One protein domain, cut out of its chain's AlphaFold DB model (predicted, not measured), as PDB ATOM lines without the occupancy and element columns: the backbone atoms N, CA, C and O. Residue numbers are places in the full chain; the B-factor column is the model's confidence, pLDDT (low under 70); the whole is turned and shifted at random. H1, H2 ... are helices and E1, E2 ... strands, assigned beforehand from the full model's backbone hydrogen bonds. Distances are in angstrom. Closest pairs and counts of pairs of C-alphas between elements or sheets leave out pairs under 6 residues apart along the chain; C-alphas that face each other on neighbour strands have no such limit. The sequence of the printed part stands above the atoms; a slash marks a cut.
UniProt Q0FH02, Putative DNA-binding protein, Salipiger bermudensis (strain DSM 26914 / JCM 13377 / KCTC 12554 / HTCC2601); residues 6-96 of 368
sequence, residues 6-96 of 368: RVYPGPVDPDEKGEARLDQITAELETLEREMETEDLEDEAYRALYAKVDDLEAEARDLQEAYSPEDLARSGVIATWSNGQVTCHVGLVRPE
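This is residues 6 to 96 of the 368 residues of the protein "Putative DNA-binding protein" of Salipiger bermudensis (strain DSM 26914 / JCM 13377 / KCTC 12554 / HTCC2601) (UniProt Q0FH02). A long helical hairpin, H1 and H2, and a smaller two-stranded hairpin, E1 and E2, spread like the two legs of an open V, with the short helix H3 near the end where the legs are joined. The space between the legs is open, and the tip of the helical hairpin, residues 39 to 44, sticks out free. The printed part has 91 residues with three named helices and then two named strands, in the order H1, H2, H3, E1, E2; the sheet is E1 - E2, antiparallel, and the class is mixed, helices and strands. The whole is only just loose, close to extended, with a radius of gyration of the C-alphas of 18.0 A, and it is flat, spanning 58 by 42 by 15 A.

Before the first helix, residues 10 to 11 pair with residues 65 to 66, antiparallel, a short pairing outside the named strands. H1, residues 16 to 36, and H2, residues 43 to 64, form a helical hairpin. They touch, closest at the C-alphas of Leu 22 and Ala 60, 6.0 A apart, and run opposite ways at a shallow tilt of 22 degrees. H3, residues 69 to 74, touches no helix. E1, residues 75 to 82, and E2, residues 85 to 93, form a hairpin of antiparallel strands, with 158 degrees between their directions. Across this pair, N 80 and O 87 are within hydrogen-bond range at 2.8 A, and so are N 76 and O 92 at 2.9 A. E2 bends by 53 degrees at residue 90. The closest C-alphas of H3 and E2 are those of Arg 74 and Val 93, 5.8 A apart. H1 and H2 are both apart from E1 and E2. In H1, H2 and H3 every O i to N i+4 pair is within hydrogen-bond range.

H1 begins at C-alpha 16, at (20.712, 4.020, 43.470), and measures 30.1 A from first to last C-alpha. H2 measures 31.7 A and ends at C-alpha 64, at (18.734, 4.367, 31.369). H3, six residues, measures 8.9 A. E1 measures 22.3 A. E2 measures 23.1 A and ends at C-alpha 93, at (2.873, 16.030, 21.135).

The two C-alphas farthest apart are those of Asp 40 and Glu 96, at 58.8 A. The printed part runs from residue 6 to residue 96 with no cut. The link from H1 to H2 is short, the other three are tight, and there is no long link. The mean pLDDT of the printed part is 83.4; residue 39 and residues 83 to 85 are under 70.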
ATOM      1  N   ARG A   6       6.886  15.228  17.825       84.12
ATOM      2  CA  ARG A   6       7.379  13.986  18.421       84.12
ATOM      3  C   ARG A   6       8.549  14.254  19.356       84.12
ATOM      4  O   ARG A   6       9.458  14.993  18.995       84.12
ATOM      5  N   VAL A   7       8.493  13.649  20.533       81.75
ATOM      6  CA  VAL A   7       9.560  13.619  21.539       81.75
ATOM      7  C   VAL A   7      10.004  12.172  21.726       81.75
ATOM      8  O   VAL A   7       9.236  11.246  21.456       81.75
ATOM      9  N   TYR A   8      11.251  11.983  22.136       82.50
ATOM     10  CA  TYR A   8      11.886  10.677  22.310       82.50
ATOM     11  C   TYR A   8      12.450  10.591  23.732       82.50
ATOM     12  O   TYR A   8      12.785  11.639  24.290       82.50
ATOM     13  N   PRO A   9      12.546   9.389  24.325       80.75
ATOM     14  CA  PRO A   9      13.214   9.237  25.606       80.75
ATOM     15  C   PRO A   9      14.699   9.587  25.439       80.75
ATOM     16  O   PRO A   9      15.294   9.355  24.385       80.75
ATOM     17  N   GLY A  10      15.263  10.222  26.459       81.62
ATOM     18  CA  GLY A  10      16.668  10.608  26.501       81.62
ATOM     19  C   GLY A  10      17.414   9.836  27.586       81.62
ATOM     20  O   GLY A  10      16.769   9.242  28.453       81.62
ATOM     21  N   PRO A  11      18.758   9.865  27.564       83.69
ATOM     22  CA  PRO A  11      19.563   9.233  28.597       83.69
ATOM     23  C   PRO A  11      19.274   9.876  29.959       83.69
ATOM     24  O   PRO A  11      19.266  11.104  30.083       83.69
ATOM     25  N   VAL A  12      19.048   9.045  30.970       86.31
ATOM     26  CA  VAL A  12      18.863   9.445  32.365       86.31
ATOM     27  C   VAL A  12      19.820   8.675  33.259       86.31
ATOM     28  O   VAL A  12      20.090   7.498  33.026       86.31
ATOM     29  N   ASP A  13      20.318   9.350  34.292       85.00
ATOM     30  CA  ASP A  13      21.072   8.684  35.345       85.00
ATOM     31  C   ASP A  13      20.075   7.895  36.215       85.00
ATOM     32  O   ASP A  13      19.140   8.495  36.767       85.00
ATOM     33  N   PRO A  14      20.223   6.565  36.317       84.88
ATOM     34  CA  PRO A  14      19.356   5.747  37.147       84.88
ATOM     35  C   PRO A  14      19.538   6.106  38.627       84.88
ATOM     36  O   PRO A  14      20.585   6.589  39.052       84.88
ATOM     37  N   ASP A  15      18.506   5.876  39.441       87.25
ATOM     38  CA  ASP A  15      18.630   6.041  40.893       87.25
ATOM     39  C   ASP A  15      19.497   4.924  41.511       87.25
ATOM     40  O   ASP A  15      19.826   3.945  40.849       87.25
ATOM     41  N   GLU A  16      19.850   5.021  42.801       86.44
ATOM     42  CA  GLU A  16      20.712   4.020  43.470       86.44
ATOM     43  C   GLU A  16      20.198   2.570  43.327       86.44
ATOM     44  O   GLU A  16      20.972   1.614  43.387       86.44
ATOM     45  N   LYS A  17      18.883   2.383  43.153       87.69
ATOM     46  CA  LYS A  17      18.288   1.063  42.913       87.69
ATOM     47  C   LYS A  17      18.411   0.643  41.453       87.69
ATOM     48  O   LYS A  17      18.663  -0.532  41.203       87.69
ATOM     49  N   GLY A  18      18.223   1.570  40.520       88.25
ATOM     50  CA  GLY A  18      18.427   1.373  39.092       88.25
ATOM     51  C   GLY A  18      19.886   1.078  38.759       88.25
ATOM     52  O   GLY A  18      20.142   0.132  38.027       88.25
ATOM     53  N   GLU A  19      20.842   1.785  39.368       88.88
ATOM     54  CA  GLU A  19      22.277   1.492  39.242       88.88
ATOM     55  C   GLU A  19      22.593   0.079  39.746       88.88
ATOM     56  O   GLU A  19      23.169  -0.727  39.019       88.88
ATOM     57  N   ALA A  20      22.116  -0.280  40.944       91.94
ATOM     58  CA  ALA A  20      22.294  -1.632  41.474       91.94
ATOM     59  C   ALA A  20      21.635  -2.713  40.592       91.94
ATOM     60  O   ALA A  20      22.135  -3.838  40.509       91.94
ATOM     61  N   ARG A  21      20.512  -2.392  39.933       93.88
ATOM     62  CA  ARG A  21      19.841  -3.303  38.999       93.88
ATOM     63  C   ARG A  21      20.602  -3.422  37.680       93.88
ATOM     64  O   ARG A  21      20.702  -4.530  37.176       93.88
ATOM     65  N   LEU A  22      21.182  -2.343  37.161       89.56
ATOM     66  CA  LEU A  22      22.022  -2.370  35.961       89.56
ATOM     67  C   LEU A  22      23.304  -3.174  36.172       89.56
ATOM     68  O   LEU A  22      23.671  -3.967  35.306       89.56
ATOM     69  N   ASP A  23      23.938  -3.039  37.338       92.38
ATOM     70  CA  ASP A  23      25.084  -3.871  37.714       92.38
ATOM     71  C   ASP A  23      24.695  -5.357  37.751       92.38
ATOM     72  O   ASP A  23      25.428  -6.221  37.261       92.38
ATOM     73  N   GLN A  24      23.509  -5.666  38.288       93.38
ATOM     74  CA  GLN A  24      22.981  -7.027  38.296       93.38
ATOM     75  C   GLN A  24      22.684  -7.535  36.878       93.38
ATOM     76  O   GLN A  24      23.075  -8.653  36.552       93.38
ATOM     77  N   ILE A  25      22.021  -6.731  36.044       91.38
ATOM     78  CA  ILE A  25      21.708  -7.077  34.653       91.38
ATOM     79  C   ILE A  25      22.999  -7.350  33.881       91.38
ATOM     80  O   ILE A  25      23.094  -8.370  33.210       91.38
ATOM     81  N   THR A  26      24.020  -6.508  34.043       90.94
ATOM     82  CA  THR A  26      25.328  -6.690  33.400       90.94
ATOM     83  C   THR A  26      25.961  -8.026  33.799       90.94
ATOM     84  O   THR A  26      26.388  -8.794  32.940       90.94
ATOM     85  N   ALA A  27      25.960  -8.363  35.091       93.25
ATOM     86  CA  ALA A  27      26.491  -9.642  35.568       93.25
ATOM     87  C   ALA A  27      25.670 -10.860  35.088       93.25
ATOM     88  O   ALA A  27      26.229 -11.936  34.843       93.25
ATOM     89  N   GLU A  28      24.348 -10.711  34.965       91.50
ATOM     90  CA  GLU A  28      23.461 -11.739  34.413       91.50
ATOM     91  C   GLU A  28      23.702 -11.937  32.911       91.50
ATOM     92  O   GLU A  28      23.842 -13.082  32.487       91.50
ATOM     93  N   LEU A  29      23.843 -10.859  32.132       86.44
ATOM     94  CA  LEU A  29      24.161 -10.907  30.702       86.44
ATOM     95  C   LEU A  29      25.501 -11.601  30.448       86.44
ATOM     96  O   LEU A  29      25.541 -12.552  29.679       86.44
ATOM     97  N   GLU A  30      26.565 -11.250  31.179       90.81
ATOM     98  CA  GLU A  30      27.857 -11.946  31.055       90.81
ATOM     99  C   GLU A  30      27.766 -13.446  31.392       90.81
ATOM    100  O   GLU A  30      28.550 -14.265  30.909       90.81
ATOM    101  N   THR A  31      26.855 -13.826  32.290       91.56
ATOM    102  CA  THR A  31      26.634 -15.236  32.635       91.56
ATOM    103  C   THR A  31      25.875 -15.948  31.520       91.56
ATOM    104  O   THR A  31      26.274 -17.044  31.133       91.56
ATOM    105  N   LEU A  32      24.838 -15.311  30.972       88.38
ATOM    106  CA  LEU A  32      24.056 -15.832  29.851       88.38
ATOM    107  C   LEU A  32      24.901 -15.962  28.582       88.38
ATOM    108  O   LEU A  32      24.810 -16.985  27.917       88.38
ATOM    109  N   GLU A  33      25.775 -14.998  28.289       84.31
ATOM    110  CA  GLU A  33      26.725 -15.071  27.173       84.31
ATOM    111  C   GLU A  33      27.628 -16.308  27.290       84.31
ATOM    112  O   GLU A  33      27.722 -17.097  26.351       84.31
ATOM    113  N   ARG A  34      28.218 -16.554  28.470       87.38
ATOM    114  CA  ARG A  34      29.045 -17.751  28.715       87.38
ATOM    115  C   ARG A  34      28.246 -19.050  28.631       87.38
ATOM    116  O   ARG A  34      28.775 -20.065  28.187       87.38
ATOM    117  N   GLU A  35      26.995 -19.046  29.086       83.50
ATOM    118  CA  GLU A  35      26.117 -20.205  28.939       83.50
ATOM    119  C   GLU A  35      25.846 -20.463  27.456       83.50
ATOM    120  O   GLU A  35      26.085 -21.580  27.005       83.50
ATOM    121  N   MET A  36      25.482 -19.437  26.683       79.62
ATOM    122  CA  MET A  36      25.224 -19.507  25.239       79.62
ATOM    123  C   MET A  36      26.442 -19.934  24.405       79.62
ATOM    124  O   MET A  36      26.260 -20.510  23.334       79.62
ATOM    125  N   GLU A  37      27.668 -19.705  24.885       81.75
ATOM    126  CA  GLU A  37      28.911 -20.213  24.281       81.75
ATOM    127  C   GLU A  37      29.104 -21.737  24.442       81.75
ATOM    128  O   GLU A  37      30.006 -22.321  23.836       81.75
ATOM    129  N   THR A  38      28.266 -22.414  25.234       81.12
ATOM    130  CA  THR A  38      28.355 -23.865  25.442       81.12
ATOM    131  C   THR A  38      27.868 -24.625  24.206       81.12
ATOM    132  O   THR A  38      26.685 -24.612  23.877       81.12
ATOM    133  N   GLU A  39      28.772 -25.364  23.552       65.31
ATOM    134  CA  GLU A  39      28.514 -26.064  22.278       65.31
ATOM    135  C   GLU A  39      27.458 -27.196  22.344       65.31
ATOM    136  O   GLU A  39      27.001 -27.659  21.299       65.31
ATOM    137  N   ASP A  40      27.041 -27.623  23.543       80.12
ATOM    138  CA  ASP A  40      26.076 -28.715  23.775       80.12
ATOM    139  C   ASP A  40      24.656 -28.228  24.161       80.12
ATOM    140  O   ASP A  40      23.830 -29.014  24.632       80.12
ATOM    141  N   LEU A  41      24.348 -26.936  23.996       78.38
ATOM    142  CA  LEU A  41      23.018 -26.382  24.279       78.38
ATOM    143  C   LEU A  41      21.964 -26.852  23.267       78.38
ATOM    144  O   LEU A  41      22.138 -26.747  22.056       78.38
ATOM    145  N   GLU A  42      20.826 -27.327  23.773       85.19
ATOM    146  CA  GLU A  42      19.668 -27.660  22.943       85.19
ATOM    147  C   GLU A  42      19.010 -26.388  22.367       85.19
ATOM    148  O   GLU A  42      18.944 -25.357  23.036       85.19
ATOM    149  N   ASP A  43      18.460 -26.470  21.149       75.12
ATOM    150  CA  ASP A  43      17.908 -25.316  20.412       75.12
ATOM    151  C   ASP A  43      16.836 -24.530  21.192       75.12
ATOM    152  O   ASP A  43      16.778 -23.301  21.118       75.12
ATOM    153  N   GLU A  44      15.978 -25.221  21.947       81.81
ATOM    154  CA  GLU A  44      14.930 -24.582  22.755       81.81
ATOM    155  C   GLU A  44      15.523 -23.841  23.962       81.81
ATOM    156  O   GLU A  44      15.085 -22.741  24.299       81.81
ATOM    157  N   ALA A  45      16.573 -24.401  24.571       81.69
ATOM    158  CA  ALA A  45      17.300 -23.753  25.654       81.69
ATOM    159  C   ALA A  45      18.061 -22.521  25.144       81.69
ATOM    160  O   ALA A  45      18.013 -21.472  25.779       81.69
ATOM    161  N   TYR A  46      18.678 -22.604  23.961       78.25
ATOM    162  CA  TYR A  46      19.335 -21.462  23.324       78.25
ATOM    163  C   TYR A  46      18.348 -20.323  23.017       78.25
ATOM    164  O   TYR A  46      18.626 -19.164  23.320       78.25
ATOM    165  N   ARG A  47      17.160 -20.636  22.479       79.94
ATOM    166  CA  ARG A  47      16.102 -19.635  22.237       79.94
ATOM    167  C   ARG A  47      15.603 -18.987  23.524       79.94
ATOM    168  O   ARG A  47      15.390 -17.779  23.542       79.94
ATOM    169  N   ALA A  48      15.429 -19.770  24.587       87.38
ATOM    170  CA  ALA A  48      15.022 -19.246  25.886       87.38
ATOM    171  C   ALA A  48      16.088 -18.315  26.494       87.38
ATOM    172  O   ALA A  48      15.736 -17.285  27.064       87.38
ATOM    173  N   LEU A  49      17.377 -18.645  26.341       86.12
ATOM    174  CA  LEU A  49      18.485 -17.778  26.757       86.12
ATOM    175  C   LEU A  49      18.523 -16.480  25.939       86.12
ATOM    176  O   LEU A  49      18.635 -15.411  26.526       86.12
ATOM    177  N   TYR A  50      18.342 -16.561  24.618       81.50
ATOM    178  CA  TYR A  50      18.294 -15.388  23.740       81.50
ATOM    179  C   TYR A  50      17.133 -14.447  24.094       81.50
ATOM    180  O   TYR A  50      17.336 -13.249  24.253       81.50
ATOM    181  N   ALA A  51      15.928 -14.988  24.309       86.62
ATOM    182  CA  ALA A  51      14.782 -14.193  24.755       86.62
ATOM    183  C   ALA A  51      15.050 -13.507  26.106       86.62
ATOM    184  O   ALA A  51      14.669 -12.361  26.312       86.62
ATOM    185  N   LYS A  52      15.756 -14.191  27.015       87.12
ATOM    186  CA  LYS A  52      16.136 -13.625  28.310       87.12
ATOM    187  C   LYS A  52      17.175 -12.504  28.182       87.12
ATOM    188  O   LYS A  52      17.121 -11.557  28.960       87.12
ATOM    189  N   VAL A  53      18.107 -12.604  27.232       86.62
ATOM    190  CA  VAL A  53      19.048 -11.522  26.902       86.62
ATOM    191  C   VAL A  53      18.287 -10.306  26.376       86.62
ATOM    192  O   VAL A  53      18.454  -9.225  26.935       86.62
ATOM    193  N   ASP A  54      17.387 -10.490  25.407       84.75
ATOM    194  CA  ASP A  54      16.555  -9.403  24.865       84.75
ATOM    195  C   ASP A  54      15.731  -8.707  25.969       84.75
ATOM    196  O   ASP A  54      15.679  -7.475  26.026       84.75
ATOM    197  N   ASP A  55      15.123  -9.480  26.879       88.00
ATOM    198  CA  ASP A  55      14.349  -8.948  28.007       88.00
ATOM    199  C   ASP A  55      15.225  -8.125  28.973       88.00
ATOM    200  O   ASP A  55      14.821  -7.051  29.424       88.00
ATOM    201  N   LEU A  56      16.433  -8.609  29.284       85.25
ATOM    202  CA  LEU A  56      17.375  -7.931  30.180       85.25
ATOM    203  C   LEU A  56      17.971  -6.666  29.550       85.25
ATOM    204  O   LEU A  56      18.127  -5.657  30.236       85.25
ATOM    205  N   GLU A  57      18.271  -6.682  28.252       84.62
ATOM    206  CA  GLU A  57      18.721  -5.496  27.518       84.62
ATOM    207  C   GLU A  57      17.611  -4.448  27.385       84.62
ATOM    208  O   GLU A  57      17.877  -3.244  27.458       84.62
ATOM    209  N   ALA A  58      16.358  -4.881  27.211       81.50
ATOM    210  CA  ALA A  58      15.204  -3.993  27.247       81.50
ATOM    211  C   ALA A  58      15.037  -3.358  28.636       81.50
ATOM    212  O   ALA A  58      14.891  -2.141  28.730       81.50
ATOM    213  N   GLU A  59      15.151  -4.147  29.709       88.00
ATOM    214  CA  GLU A  59      15.106  -3.637  31.085       88.00
ATOM    215  C   GLU A  59      16.248  -2.648  31.368       88.00
ATOM    216  O   GLU A  59      16.017  -1.591  31.953       88.00
ATOM    217  N   ALA A  60      17.474  -2.944  30.921       83.88
ATOM    218  CA  ALA A  60      18.610  -2.035  31.071       83.88
ATOM    219  C   ALA A  60      18.368  -0.698  30.358       83.88
ATOM    220  O   ALA A  60      18.622   0.366  30.923       83.88
ATOM    221  N   ARG A  61      17.816  -0.746  29.142       84.44
ATOM    222  CA  ARG A  61      17.444   0.449  28.382       84.44
ATOM    223  C   ARG A  61      16.364   1.256  29.098       84.44
ATOM    224  O   ARG A  61      16.524   2.461  29.228       84.44
ATOM    225  N   ASP A  62      15.323   0.613  29.622       83.12
ATOM    226  CA  ASP A  62      14.238   1.284  30.354       83.12
ATOM    227  C   ASP A  62      14.718   1.949  31.659       83.12
ATOM    228  O   ASP A  62      14.132   2.931  32.118       83.12
ATOM    229  N   LEU A  63      15.798   1.439  32.261       86.31
ATOM    230  CA  LEU A  63      16.440   2.045  33.433       86.31
ATOM    231  C   LEU A  63      17.317   3.255  33.081       86.31
ATOM    232  O   LEU A  63      17.560   4.095  33.945       86.31
ATOM    233  N   GLN A  64      17.796   3.339  31.838       84.06
ATOM    234  CA  GLN A  64      18.734   4.367  31.369       84.06
ATOM    235  C   GLN A  64      18.102   5.371  30.402       84.06
ATOM    236  O   GLN A  64      18.714   6.392  30.097       84.06
ATOM    237  N   GLU A  65      16.888   5.115  29.921       86.56
ATOM    238  CA  GLU A  65      16.159   5.974  28.998       86.56
ATOM    239  C   GLU A  65      14.781   6.313  29.563       86.56
ATOM    240  O   GLU A  65      13.942   5.448  29.804       86.56
ATOM    241  N   ALA A  66      14.503   7.605  29.722       82.69
ATOM    242  CA  ALA A  66      13.181   8.059  30.125       82.69
ATOM    243  C   ALA A  66      12.777   9.332  29.388       82.69
ATOM    244  O   ALA A  66      13.600  10.132  28.935       82.69
ATOM    245  N   TYR A  67      11.468   9.538  29.282       81.38
ATOM    246  CA  TYR A  67      10.932  10.835  28.894       81.38
ATOM    247  C   TYR A  67      11.113  11.812  30.053       81.38
ATOM    248  O   TYR A  67      10.836  11.478  31.209       81.38
ATOM    249  N   SER A  68      11.537  13.037  29.745       81.50
ATOM    250  CA  SER A  68      11.600  14.082  30.762       81.50
ATOM    251  C   SER A  68      10.202  14.338  31.356       81.50
ATOM    252  O   SER A  68       9.190  14.109  30.683       81.50
ATOM    253  N   PRO A  69      10.092  14.852  32.594       83.06
ATOM    254  CA  PRO A  69       8.795  15.213  33.168       83.06
ATOM    255  C   PRO A  69       8.004  16.207  32.304       83.06
ATOM    256  O   PRO A  69       6.777  16.156  32.266       83.06
ATOM    257  N   GLU A  70       8.705  17.087  31.581       79.44
ATOM    258  CA  GLU A  70       8.106  18.020  30.623       79.44
ATOM    259  C   GLU A  70       7.544  17.284  29.398       79.44
ATOM    260  O   GLU A  70       6.426  17.565  28.966       79.44
ATOM    261  N   ASP A  71       8.271  16.292  28.877       83.38
ATOM    262  CA  ASP A  71       7.833  15.472  27.744       83.38
ATOM    263  C   ASP A  71       6.664  14.557  28.102       83.38
ATOM    264  O   ASP A  71       5.726  14.441  27.313       83.38
ATOM    265  N   LEU A  72       6.656  13.961  29.296       83.19
ATOM    266  CA  LEU A  72       5.524  13.168  29.791       83.19
ATOM    267  C   LEU A  72       4.259  14.010  29.989       83.19
ATOM    268  O   LEU A  72       3.155  13.500  29.819       83.19
ATOM    269  N   ALA A  73       4.404  15.290  30.336       83.81
ATOM    270  CA  ALA A  73       3.269  16.189  30.527       83.81
ATOM    271  C   ALA A  73       2.626  16.641  29.202       83.81
ATOM    272  O   ALA A  73       1.430  16.930  29.185       83.81
ATOM    273  N   ARG A  74       3.398  16.702  28.104       83.12
ATOM    274  CA  ARG A  74       2.948  17.235  26.799       83.12
ATOM    275  C   ARG A  74       2.803  16.199  25.685       83.12
ATOM    276  O   ARG A  74       2.274  16.513  24.619       83.12
ATOM    277  N   SER A  75       3.311  14.987  25.886       84.88
ATOM    278  CA  SER A  75       3.269  13.911  24.895       84.88
ATOM    279  C   SER A  75       2.412  12.741  25.361       84.88
ATOM    280  O   SER A  75       2.187  12.531  26.550       84.88
ATOM    281  N   GLY A  76       1.895  11.976  24.406       85.62
ATOM    282  CA  GLY A  76       1.070  10.811  24.690       85.62
ATOM    283  C   GLY A  76       1.236   9.703  23.661       85.62
ATOM    284  O   GLY A  76       2.098   9.751  22.779       85.62
ATOM    285  N   VAL A  77       0.378   8.691  23.785       88.00
ATOM    286  CA  VAL A  77       0.316   7.552  22.869       88.00
ATOM    287  C   VAL A  77      -0.950   7.647  22.033       88.00
ATOM    288  O   VAL A  77      -2.048   7.769  22.576       88.00
ATOM    289  N   ILE A  78      -0.813   7.535  20.713       83.75
ATOM    290  CA  ILE A  78      -1.948   7.252  19.834       83.75
ATOM    291  C   ILE A  78      -1.900   5.770  19.485       83.75
ATOM    292  O   ILE A  78      -1.011   5.325  18.762       83.75
ATOM    293  N   ALA A  79      -2.864   5.010  19.994       85.06
ATOM    294  CA  ALA A  79      -3.096   3.644  19.552       85.06
ATOM    295  C   ALA A  79      -4.004   3.674  18.318       85.06
ATOM    296  O   ALA A  79      -5.130   4.173  18.372       85.06
ATOM    297  N   THR A  80      -3.513   3.153  17.201       79.44
ATOM    298  CA  THR A  80      -4.311   2.941  15.995       79.44
ATOM    299  C   THR A  80      -4.652   1.464  15.887       79.44
ATOM    300  O   THR A  80      -3.784   0.604  16.012       79.44
ATOM    301  N   TRP A  81      -5.931   1.156  15.688       72.69
ATOM    302  CA  TRP A  81      -6.365  -0.194  15.350       72.69
ATOM    303  C   TRP A  81      -6.541  -0.274  13.842       72.69
ATOM    304  O   TRP A  81      -7.343   0.466  13.266       72.69
ATOM    305  N   SER A  82      -5.842  -1.200  13.195       70.06
ATOM    306  CA  SER A  82      -6.105  -1.522  11.796       70.06
ATOM    307  C   SER A  82      -5.779  -2.982  11.511       70.06
ATOM    308  O   SER A  82      -4.810  -3.519  12.033       70.06
ATOM    309  N   ASN A  83      -6.613  -3.640  10.703       55.59
ATOM    310  CA  ASN A  83      -6.389  -5.014  10.237       55.59
ATOM    311  C   ASN A  83      -6.118  -6.044  11.360       55.59
ATOM    312  O   ASN A  83      -5.301  -6.940  11.197       55.59
ATOM    313  N   GLY A  84      -6.801  -5.919  12.502       67.12
ATOM    314  CA  GLY A  84      -6.660  -6.857  13.626       67.12
ATOM    315  C   GLY A  84      -5.402  -6.655  14.475       67.12
ATOM    316  O   GLY A  84      -5.185  -7.415  15.412       67.12
ATOM    317  N   GLN A  85      -4.609  -5.621  14.187       55.25
ATOM    318  CA  GLN A  85      -3.420  -5.265  14.948       55.25
ATOM    319  C   GLN A  85      -3.550  -3.851  15.526       55.25
ATOM    320  O   GLN A  85      -4.092  -2.936  14.897       55.25
ATOM    321  N   VAL A  86      -3.042  -3.679  16.747       86.31
ATOM    322  CA  VAL A  86      -2.904  -2.374  17.399       86.31
ATOM    323  C   VAL A  86      -1.478  -1.877  17.186       86.31
ATOM    324  O   VAL A  86      -0.520  -2.560  17.543       86.31
ATOM    325  N   THR A  87      -1.332  -0.683  16.618       76.88
ATOM    326  CA  THR A  87      -0.048   0.015  16.487       76.88
ATOM    327  C   THR A  87      -0.053   1.243  17.386       76.88
ATOM    328  O   THR A  87      -0.881   2.141  17.224       76.88
ATOM    329  N   CYS A  88       0.878   1.291  18.337       82.56
ATOM    330  CA  CYS A  88       1.030   2.405  19.265       82.56
ATOM    331  C   CYS A  88       2.103   3.379  18.769       82.56
ATOM    332  O   CYS A  88       3.257   3.008  18.579       82.56
ATOM    333  N   HIS A  89       1.732   4.645  18.606       81.38
ATOM    334  CA  HIS A  89       2.654   5.735  18.311       81.38
ATOM    335  C   HIS A  89       2.916   6.521  19.598       81.38
ATOM    336  O   HIS A  89       2.086   7.330  20.010       81.38
ATOM    337  N   VAL A  90       4.045   6.232  20.247       85.19
ATOM    338  CA  VAL A  90       4.465   6.832  21.526       85.19
ATOM    339  C   VAL A  90       5.247   8.128  21.285       85.19
ATOM    340  O   VAL A  90       5.950   8.258  20.274       85.19
ATOM    341  N   GLY A  91       5.111   9.082  22.210       81.00
ATOM    342  CA  GLY A  91       5.856  10.341  22.208       81.00
ATOM    343  C   GLY A  91       5.252  11.415  21.303       81.00
ATOM    344  O   GLY A  91       5.965  12.315  20.869       81.00
ATOM    345  N   LEU A  92       3.956  11.336  20.972       86.44
ATOM    346  CA  LEU A  92       3.294  12.331  20.120       86.44
ATOM    347  C   LEU A  92       2.817  13.538  20.935       86.44
ATOM    348  O   LEU A  92       2.052  13.382  21.882       86.44
ATOM    349  N   VAL A  93       3.234  14.738  20.526       84.56
ATOM    350  CA  VAL A  93       2.873  16.030  21.135       84.56
ATOM    351  C   VAL A  93       1.776  16.688  20.309       84.56
ATOM    352  O   VAL A  93       1.897  16.788  19.082       84.56
ATOM    353  N   ARG A  94       0.700  17.138  20.957       83.38
ATOM    354  CA  ARG A  94      -0.396  17.812  20.252       83.38
ATOM    355  C   ARG A  94       0.056  19.175  19.720       83.38
ATOM    356  O   ARG A  94       0.928  19.798  20.323       83.38
ATOM    357  N   PRO A  95      -0.504  19.656  18.599       78.12
ATOM    358  CA  PRO A  95      -0.147  20.961  18.043       78.12
ATOM    359  C   PRO A  95      -0.265  22.112  19.056       78.12
ATOM    360  O   PRO A  95       0.609  22.974  19.089       78.12
ATOM    361  N   GLU A  96      -1.295  22.091  19.910       76.69
ATOM    362  CA  GLU A  96      -1.531  23.075  20.975       76.69
ATOM    363  C   GLU A  96      -0.468  23.063  22.092       76.69
ATOM    364  O   GLU A  96      -0.215  24.101  22.701       76.69
TER     365      GLU A  96